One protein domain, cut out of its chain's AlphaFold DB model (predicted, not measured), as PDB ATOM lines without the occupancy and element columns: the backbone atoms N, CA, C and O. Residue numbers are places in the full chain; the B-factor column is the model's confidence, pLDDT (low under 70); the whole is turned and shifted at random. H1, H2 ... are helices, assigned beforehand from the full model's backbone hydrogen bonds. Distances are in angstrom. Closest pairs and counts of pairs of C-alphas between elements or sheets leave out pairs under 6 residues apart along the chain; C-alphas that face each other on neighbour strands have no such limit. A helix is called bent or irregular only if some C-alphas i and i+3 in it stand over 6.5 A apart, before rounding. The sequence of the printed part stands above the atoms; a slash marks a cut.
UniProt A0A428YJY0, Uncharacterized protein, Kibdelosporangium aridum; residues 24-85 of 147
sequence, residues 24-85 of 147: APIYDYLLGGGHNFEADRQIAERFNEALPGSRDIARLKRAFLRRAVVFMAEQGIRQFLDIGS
ATOM      1  N   ALA A  24      20.463  15.243 120.857       85.38
ATOM      2  CA  ALA A  24      21.456  16.026 121.566       85.38
ATOM      3  C   ALA A  24      22.617  16.522 120.673       85.38
ATOM      4  O   ALA A  24      22.757  17.738 120.524       85.38
ATOM      5  N   PRO A  25      23.395  15.642 120.013       86.44
ATOM      6  CA  PRO A  25      24.339  16.017 118.960       86.44
ATOM      7  C   PRO A  25      23.706  16.773 117.788       86.44
ATOM      8  O   PRO A  25      24.314  17.709 117.272       86.44
ATOM      9  N   ILE A  26      22.473  16.430 117.385       88.19
ATOM     10  CA  ILE A  26      21.742  17.195 116.358       88.19
ATOM     11  C   ILE A  26      21.560  18.647 116.815       88.19
ATOM     12  O   ILE A  26      21.827  19.581 116.058       88.19
ATOM     13  N   TYR A  27      21.130  18.860 118.062       87.56
ATOM     14  CA  TYR A  27      20.965  20.201 118.619       87.56
ATOM     15  C   TYR A  27      22.305  20.941 118.747       87.56
ATOM     16  O   TYR A  27      22.364  22.135 118.449       87.56
ATOM     17  N   ASP A  28      23.387  20.247 119.123       86.69
ATOM     18  CA  ASP A  28      24.748  20.804 119.122       86.69
ATOM     19  C   ASP A  28      25.159  21.287 117.723       86.69
ATOM     20  O   ASP A  28      25.617  22.422 117.575       86.69
ATOM     21  N   TYR A  29      24.892  20.494 116.680       88.94
ATOM     22  CA  TYR A  29      25.155  20.879 115.293       88.94
ATOM     23  C   TYR A  29      24.359  22.118 114.861       88.94
ATOM     24  O   TYR A  29      24.923  23.048 114.281       88.94
ATOM     25  N   LEU A  30      23.065  22.196 115.202       87.19
ATOM     26  CA  LEU A  30      22.228  23.369 114.901       87.19
ATOM     27  C   LEU A  30      22.749  24.658 115.556       87.19
ATOM     28  O   LEU A  30      22.486  25.762 115.073       87.19
ATOM     29  N   LEU A  31      23.500  24.527 116.647       88.19
ATOM     30  CA  LEU A  31      24.128  25.632 117.365       88.19
ATOM     31  C   LEU A  31      25.549  25.943 116.879       88.19
ATOM     32  O   LEU A  31      26.125  26.934 117.330       88.19
ATOM     33  N   GLY A  32      26.087  25.147 115.952       85.06
ATOM     34  CA  GLY A  32      27.446  25.270 115.425       85.06
ATOM     35  C   GLY A  32      28.517  24.612 116.298       85.06
ATOM     36  O   GLY A  32      29.681  24.997 116.215       85.06
ATOM     37  N   GLY A  33      28.137  23.669 117.163       83.81
ATOM     38  CA  GLY A  33      29.073  22.851 117.926       83.81
ATOM     39  C   GLY A  33      29.715  21.744 117.081       83.81
ATOM     40  O   GLY A  33      29.288  21.453 115.962       83.81
ATOM     41  N   GLY A  34      30.785  21.147 117.610       82.75
ATOM     42  CA  GLY A  34      31.570  20.103 116.939       82.75
ATOM     43  C   GLY A  34      31.362  18.691 117.490       82.75
ATOM     44  O   GLY A  34      32.003  17.761 117.009       82.75
ATOM     45  N   HIS A  35      30.495  18.507 118.489       81.31
ATOM     46  CA  HIS A  35      30.278  17.219 119.154       81.31
ATOM     47  C   HIS A  35      29.119  16.468 118.493       81.31
ATOM     48  O   HIS A  35      28.099  16.175 119.114       81.31
ATOM     49  N   ASN A  36      29.274  16.197 117.200       82.94
ATOM     50  CA  ASN A  36      28.276  15.538 116.366       82.94
ATOM     51  C   ASN A  36      28.935  14.590 115.369       82.94
ATOM     52  O   ASN A  36      29.986  14.901 114.801       82.94
ATOM     53  N   PHE A  37      28.296  13.439 115.168       86.31
ATOM     54  CA  PHE A  37      28.710  12.455 114.178       86.31
ATOM     55  C   PHE A  37      28.049  12.746 112.832       86.31
ATOM     56  O   PHE A  37      27.110  13.535 112.725       86.31
ATOM     57  N   GLU A  38      28.533  12.085 111.786       86.62
ATOM     58  CA  GLU A  38      28.038  12.275 110.422       86.62
ATOM     59  C   GLU A  38      26.531  11.984 110.296       86.62
ATOM     60  O   GLU A  38      25.800  12.759 109.677       86.62
ATOM     61  N   ALA A  39      26.033  10.940 110.971       86.25
ATOM     62  CA  ALA A  39      24.605  10.620 111.002       86.25
ATOM     63  C   ALA A  39      23.753  11.767 111.581       86.25
ATOM     64  O   ALA A  39      22.671  12.057 111.069       86.25
ATOM     65  N   ASP A  40      24.247  12.464 112.611       87.31
ATOM     66  CA  ASP A  40      23.544  13.595 113.226       87.31
ATOM     67  C   ASP A  40      23.502  14.808 112.286       87.31
ATOM     68  O   ASP A  40      22.471  15.478 112.186       87.31
ATOM     69  N   ARG A  41      24.593  15.073 111.554       89.56
ATOM     70  CA  ARG A  41      24.675  16.185 110.589       89.56
ATOM     71  C   ARG A  41      23.679  16.016 109.455       89.56
ATOM     72  O   ARG A  41      22.974  16.960 109.112       89.56
ATOM     73  N   GLN A  42      23.570  14.805 108.913       90.81
ATOM     74  CA  GLN A  42      22.633  14.510 107.830       90.81
ATOM     75  C   GLN A  42      21.181  14.740 108.253       90.81
ATOM     76  O   GLN A  42      20.392  15.298 107.492       90.81
ATOM     77  N   ILE A  43      20.819  14.342 109.476       91.00
ATOM     78  CA  ILE A  43      19.481  14.607 110.014       91.00
ATOM     79  C   ILE A  43      19.280  16.098 110.283       91.00
ATOM     80  O   ILE A  43      18.216  16.633 109.974       91.00
ATOM     81  N   ALA A  44      20.285  16.785 110.823       89.19
ATOM     82  CA  ALA A  44      20.198  18.213 111.086       89.19
ATOM     83  C   ALA A  44      20.042  19.043 109.801       89.19
ATOM     84  O   ALA A  44      19.306  20.027 109.808       89.19
ATOM     85  N   GLU A  45      20.671  18.642 108.694       90.31
ATOM     86  CA  GLU A  45      20.480  19.317 107.407       90.31
ATOM     87  C   GLU A  45      19.086  19.076 106.826       90.31
ATOM     88  O   GLU A  45      18.412  20.037 106.461       90.31
ATOM     89  N   ARG A  46      18.561  17.846 106.890       90.62
ATOM     90  CA  ARG A  46      17.147  17.587 106.546       90.62
ATOM     91  C   ARG A  46      16.185  18.408 107.410       90.62
ATOM     92  O   ARG A  46      15.143  18.858 106.941       90.62
ATOM     93  N   PHE A  47      16.531  18.619 108.679       88.12
ATOM     94  CA  PHE A  47      15.760  19.470 109.582       88.12
ATOM     95  C   PHE A  47      15.828  20.953 109.184       88.12
ATOM     96  O   PHE A  47      14.819  21.646 109.276       88.12
ATOM     97  N   ASN A  48      16.977  21.438 108.701       88.56
ATOM     98  CA  ASN A  48      17.121  22.799 108.167       88.56
ATOM     99  C   ASN A  48      16.322  22.999 106.873       88.56
ATOM    100  O   ASN A  48      15.733  24.060 106.686       88.56
ATOM    101  N   GLU A  49      16.285  21.991 106.000       91.50
ATOM    102  CA  GLU A  49      15.485  22.012 104.771       91.50
ATOM    103  C   GLU A  49      13.982  22.054 105.080       91.50
ATOM    104  O   GLU A  49      13.246  22.845 104.491       91.50
ATOM    105  N   ALA A  50      13.527  21.234 106.033       92.19
ATOM    106  CA  ALA A  50      12.127  21.191 106.448       92.19
ATOM    107  C   ALA A  50      11.692  22.443 107.229       92.19
ATOM    108  O   ALA A  50      10.535  22.856 107.139       92.19
ATOM    109  N   LEU A  51      12.604  23.046 108.001       88.50
ATOM    110  CA  LEU A  51      12.358  24.252 108.787       88.50
ATOM    111  C   LEU A  51      13.462  25.296 108.545       88.50
ATOM    112  O   LEU A  51      14.407  25.395 109.340       88.50
ATOM    113  N   PRO A  52      13.323  26.124 107.494       83.75
ATOM    114  CA  PRO A  52      14.251  27.213 107.218       83.75
ATOM    115  C   PRO A  52      14.234  28.219 108.383       83.75
ATOM    116  O   PRO A  52      13.266  28.952 108.569       83.75
ATOM    117  N   GLY A  53      15.277  28.210 109.219       87.88
ATOM    118  CA  GLY A  53      15.366  29.017 110.453       87.88
ATOM    119  C   GLY A  53      15.525  28.209 111.749       87.88
ATOM    120  O   GLY A  53      15.688  28.783 112.825       87.88
ATOM    121  N   SER A  54      15.546  26.880 111.664       88.38
ATOM    122  CA  SER A  54      15.890  25.938 112.745       88.38
ATOM    123  C   SER A  54      17.097  26.362 113.607       88.38
ATOM    124  O   SER A  54      17.035  26.294 114.838       88.38
ATOM    125  N   ARG A  55      18.188  26.831 112.984       89.44
ATOM    126  CA  ARG A  55      19.409  27.287 113.673       89.44
ATOM    127  C   ARG A  55      19.151  28.527 114.529       89.44
ATOM    128  O   ARG A  55      19.605  28.605 115.672       89.44
ATOM    129  N   ASP A  56      18.374  29.476 114.019       92.00
ATOM    130  CA  ASP A  56      18.013  30.680 114.768       92.00
ATOM    131  C   ASP A  56      17.030  30.364 115.893       92.00
ATOM    132  O   ASP A  56      17.186  30.872 117.002       92.00
ATOM    133  N   ILE A  57      16.103  29.431 115.673       90.75
ATOM    134  CA  ILE A  57      15.230  28.908 116.729       90.75
ATOM    135  C   ILE A  57      16.061  28.270 117.850       90.75
ATOM    136  O   ILE A  57      15.827  28.561 119.024       90.75
ATOM    137  N   ALA A  58      17.066  27.449 117.529       89.88
ATOM    138  CA  ALA A  58      17.954  26.854 118.530       89.88
ATOM    139  C   ALA A  58      18.702  27.927 119.348       89.88
ATOM    140  O   ALA A  58      18.761  27.861 120.582       89.88
ATOM    141  N   ARG A  59      19.210  28.974 118.686       90.44
ATOM    142  CA  ARG A  59      19.853  30.120 119.352       90.44
ATOM    143  C   ARG A  59      18.882  30.885 120.248       90.44
ATOM    144  O   ARG A  59      19.222  31.191 121.393       90.44
ATOM    145  N   LEU A  60      17.667  31.152 119.769       94.00
ATOM    146  CA  LEU A  60      16.621  31.834 120.532       94.00
ATOM    147  C   LEU A  60      16.205  31.030 121.764       94.00
ATOM    148  O   LEU A  60      16.056  31.616 122.836       94.00
ATOM    149  N   LYS A  61      16.105  29.701 121.652       90.00
ATOM    150  CA  LYS A  61      15.840  28.810 122.791       90.00
ATOM    151  C   LYS A  61      16.934  28.919 123.854       90.00
ATOM    152  O   LYS A  61      16.613  29.120 125.024       90.00
ATOM    153  N   ARG A  62      18.219  28.879 123.472       89.50
ATOM    154  CA  ARG A  62      19.333  29.099 124.419       89.50
ATOM    155  C   ARG A  62      19.284  30.488 125.056       89.50
ATOM    156  O   ARG A  62      19.452  30.619 126.267       89.50
ATOM    157  N   ALA A  63      19.032  31.523 124.259       93.12
ATOM    158  CA  ALA A  63      18.953  32.892 124.754       93.12
ATOM    159  C   ALA A  63      17.784  33.078 125.738       93.12
ATOM    160  O   ALA A  63      17.940  33.747 126.758       93.12
ATOM    161  N   PHE A  64      16.634  32.461 125.460       94.75
ATOM    162  CA  PHE A  64      15.475  32.464 126.346       94.75
ATOM    163  C   PHE A  64      15.771  31.764 127.671       94.75
ATOM    164  O   PHE A  64      15.566  32.376 128.716       94.75
ATOM    165  N   LEU A  65      16.313  30.540 127.639       92.81
ATOM    166  CA  LEU A  65      16.660  29.796 128.854       92.81
ATOM    167  C   LEU A  65      17.605  30.599 129.752       92.81
ATOM    168  O   LEU A  65      17.356  30.727 130.947       92.81
ATOM    169  N   ARG A  66      18.635  31.229 129.170       93.38
ATOM    170  CA  ARG A  66      19.545  32.107 129.918       93.38
ATOM    171  C   ARG A  66      18.800  33.260 130.595       93.38
ATOM    172  O   ARG A  66      19.015  33.496 131.778       93.38
ATOM    173  N   ARG A  67      17.934  33.976 129.865       97.25
ATOM    174  CA  ARG A  67      17.163  35.101 130.429       97.25
ATOM    175  C   ARG A  67      16.205  34.644 131.527       97.25
ATOM    176  O   ARG A  67      16.126  35.295 132.560       97.25
ATOM    177  N   ALA A  68      15.519  33.523 131.318       96.38
ATOM    178  CA  ALA A  68      14.578  32.970 132.282       96.38
ATOM    179  C   ALA A  68      15.277  32.564 133.589       96.38
ATOM    180  O   ALA A  68      14.798  32.904 134.666       96.38
ATOM    181  N   VAL A  69      16.428  31.888 133.507       95.75
ATOM    182  CA  VAL A  69      17.200  31.486 134.694       95.75
ATOM    183  C   VAL A  69      17.737  32.699 135.452       95.75
ATOM    184  O   VAL A  69      17.627  32.733 136.675       95.75
ATOM    185  N   VAL A  70      18.260  33.710 134.749       96.75
ATOM    186  CA  VAL A  70      18.718  34.963 135.379       96.75
ATOM    187  C   VAL A  70      17.568  35.650 136.110       96.75
ATOM    188  O   VAL A  70      17.695  35.947 137.293       96.75
ATOM    189  N   PHE A  71      16.420  35.805 135.449       97.81
ATOM    190  CA  PHE A  71      15.233  36.390 136.064       97.81
ATOM    191  C   PHE A  71      14.790  35.609 137.311       97.81
ATOM    192  O   PHE A  71      14.599  36.191 138.374       97.81
ATOM    193  N   MET A  72      14.681  34.279 137.226       97.38
ATOM    194  CA  MET A  72      14.308  33.436 138.369       97.38
ATOM    195  C   MET A  72      15.298  33.552 139.537       97.38
ATOM    196  O   MET A  72      14.886  33.567 140.699       97.38
ATOM    197  N   ALA A  73      16.595  33.666 139.246       97.31
ATOM    198  CA  ALA A  73      17.613  33.889 140.264       97.31
ATOM    199  C   ALA A  73      17.442  35.259 140.947       97.31
ATOM    200  O   ALA A  73      17.537  35.345 142.175       97.31
ATOM    201  N   GLU A  74      17.120  36.310 140.194       97.38
ATOM    202  CA  GLU A  74      16.798  37.634 140.747       97.38
ATOM    203  C   GLU A  74      15.545  37.597 141.635       97.38
ATOM    204  O   GLU A  74      15.516  38.256 142.671       97.38
ATOM    205  N   GLN A  75      14.560  36.749 141.314       97.75
ATOM    206  CA  GLN A  75      13.354  36.543 142.134       97.75
ATOM    207  C   GLN A  75      13.577  35.706 143.410       97.75
ATOM    208  O   GLN A  75      12.631  35.439 144.146       97.75
ATOM    209  N   GLY A  76      14.805  35.268 143.698       97.00
ATOM    210  CA  GLY A  76      15.110  34.540 144.935       97.00
ATOM    211  C   GLY A  76      15.169  33.014 144.805       97.00
ATOM    212  O   GLY A  76      15.491  32.344 145.784       97.00
ATOM    213  N   ILE A  77      14.947  32.443 143.616       97.06
ATOM    214  CA  ILE A  77      15.101  30.995 143.396       97.06
ATOM    215  C   ILE A  77      16.595  30.635 143.425       97.06
ATOM    216  O   ILE A  77      17.437  31.341 142.865       97.06
ATOM    217  N   ARG A  78      16.950  29.553 144.131       95.81
ATOM    218  CA  ARG A  78      18.350  29.113 144.333       95.81
ATOM    219  C   ARG A  78      18.627  27.670 143.918       95.81
ATOM    220  O   ARG A  78      19.785  27.272 143.887       95.81
ATOM    221  N   GLN A  79      17.591  26.895 143.611       96.12
ATOM    222  CA  GLN A  79      17.711  25.498 143.201       96.12
ATOM    223  C   GLN A  79      17.060  25.332 141.831       96.12
ATOM    224  O   GLN A  79      15.912  25.727 141.642       96.12
ATOM    225  N   PHE A  80      17.807  24.762 140.888       93.06
ATOM    226  CA  PHE A  80      17.361  24.516 139.522       93.06
ATOM    227  C   PHE A  80      17.602  23.046 139.185       93.06
ATOM    228  O   PHE A  80      18.671  22.511 139.478       93.06
ATOM    229  N   LEU A  81      16.611  22.409 138.568       92.25
ATOM    230  CA  LEU A  81      16.713  21.058 138.031       92.25
ATOM    231  C   LEU A  81      16.625  21.154 136.508       92.25
ATOM    232  O   LEU A  81      15.570  21.487 135.973       92.25
ATOM    233  N   ASP A  82      17.737  20.892 135.825       87.88
ATOM    234  CA  ASP A  82      17.780  20.843 134.365       87.88
ATOM    235  C   ASP A  82      17.552  19.403 133.886       87.88
ATOM    236  O   ASP A  82      18.359  18.509 134.147       87.88
ATOM    237  N   ILE A  83      16.429  19.177 133.204       84.69
ATOM    238  CA  ILE A  83      16.040  17.876 132.657       84.69
ATOM    239  C   ILE A  83      16.203  17.954 131.141       84.69
ATOM    240  O   ILE A  83      15.350  18.497 130.442       84.69
ATOM    241  N   GLY A  84      17.309  17.407 130.636       73.31
ATOM    242  CA  GLY A  84      17.641  17.443 129.208       73.31
ATOM    243  C   GLY A  84      19.025  17.997 128.872       73.31
ATOM    244  O   GLY A  84      19.327  18.145 127.691       73.31
ATOM    245  N   SER A  85      19.884  18.267 129.866       68.62
ATOM    246  CA  SER A  85      21.301  18.584 129.635       68.62
ATOM    247  C   SER A  85      22.013  17.396 128.996       68.62
ATOM    248  O   SER A  85      22.450  16.457 129.661       68.62
TER     249      SER A  85
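AT A GLANCE: This is residues 24 to 85 of the 147 residues of an uncharacterized protein of Kibdelosporangium aridum (UniProt A0A428YJY0). One long helix, H3, makes one side of an open, elongated frame; H2 meets its first end at a corner, and the short helix H1 sits inside that corner, touching both. From the other end of H3, residues 75 to 85, with no named element, fold back as a tail toward H1, with an empty gap between the tail and residues 63 to 68 of H3. The printed part has 62 residues with three named helices, in the order H1, H2, H3, and no named strand; the class is all helix. The whole is loose, with a radius of gyration of the C-alphas of 14.5 A, and the C-alphas span 43 by 21 by 16 A.

IN THESE COORDINATES: H3, the longest helix, covers residues 54 to 74 and is 30.4 A from first to last C-alpha. It begins with C-alpha 54 at (15.890, 25.938, 112.745) and ends with C-alpha 74 at (16.798, 37.634, 140.747). H2 covers residues 38 to 50, 18.7 A long, and H1 covers residues 24 to 30, 9.9 A long. C-alpha 24, where H1 begins, is at (21.456, 16.026, 121.566). No helix is bent or irregular.

HOW THE PARTS SIT: H3 touches H1 with residues 54 to 58 alone, and the closest C-alphas, those of Leu 30 and Arg 55, are 5.0 A apart. These two helices run opposite ways at a steep tilt of 69 degrees, only just short of about perpendicular. H3 and H2 touch only at the corner by their link, and only just, with 3 pairs of C-alphas within 8 A; the closest are those of Asn 48 and Ser 54, 5.7 A apart. Their lines are about perpendicular, at 85 degrees. H2 touches H1 with residues 40 to 44 alone, and the closest C-alphas, those of Ile 26 and Asp 40, are 5.1 A apart. H1 and H2 run the same way at a steep tilt of 56 degrees, 9.5 A from centre to centre. In H1, H2 and H3, every O i to N i+4 pair is within hydrogen-bond range. Residues 63 to 68, which belong to H3, stand free.

THE WHOLE: The outline is only just a rod, and the two C-alphas farthest apart, those of Glu 38 and Gly 76, are 43.1 A apart. The C-alphas of Ala 24 and Ser 85, the first and last printed residues, are 8.5 A apart. The printed part has no cut. The link from H2 to H3 is tight, with 3 residues, and the link from H1 to H2 is short, with 7 residues. The mean pLDDT of the printed part is 89.9, and one printed residue, Ser 85, is under 70.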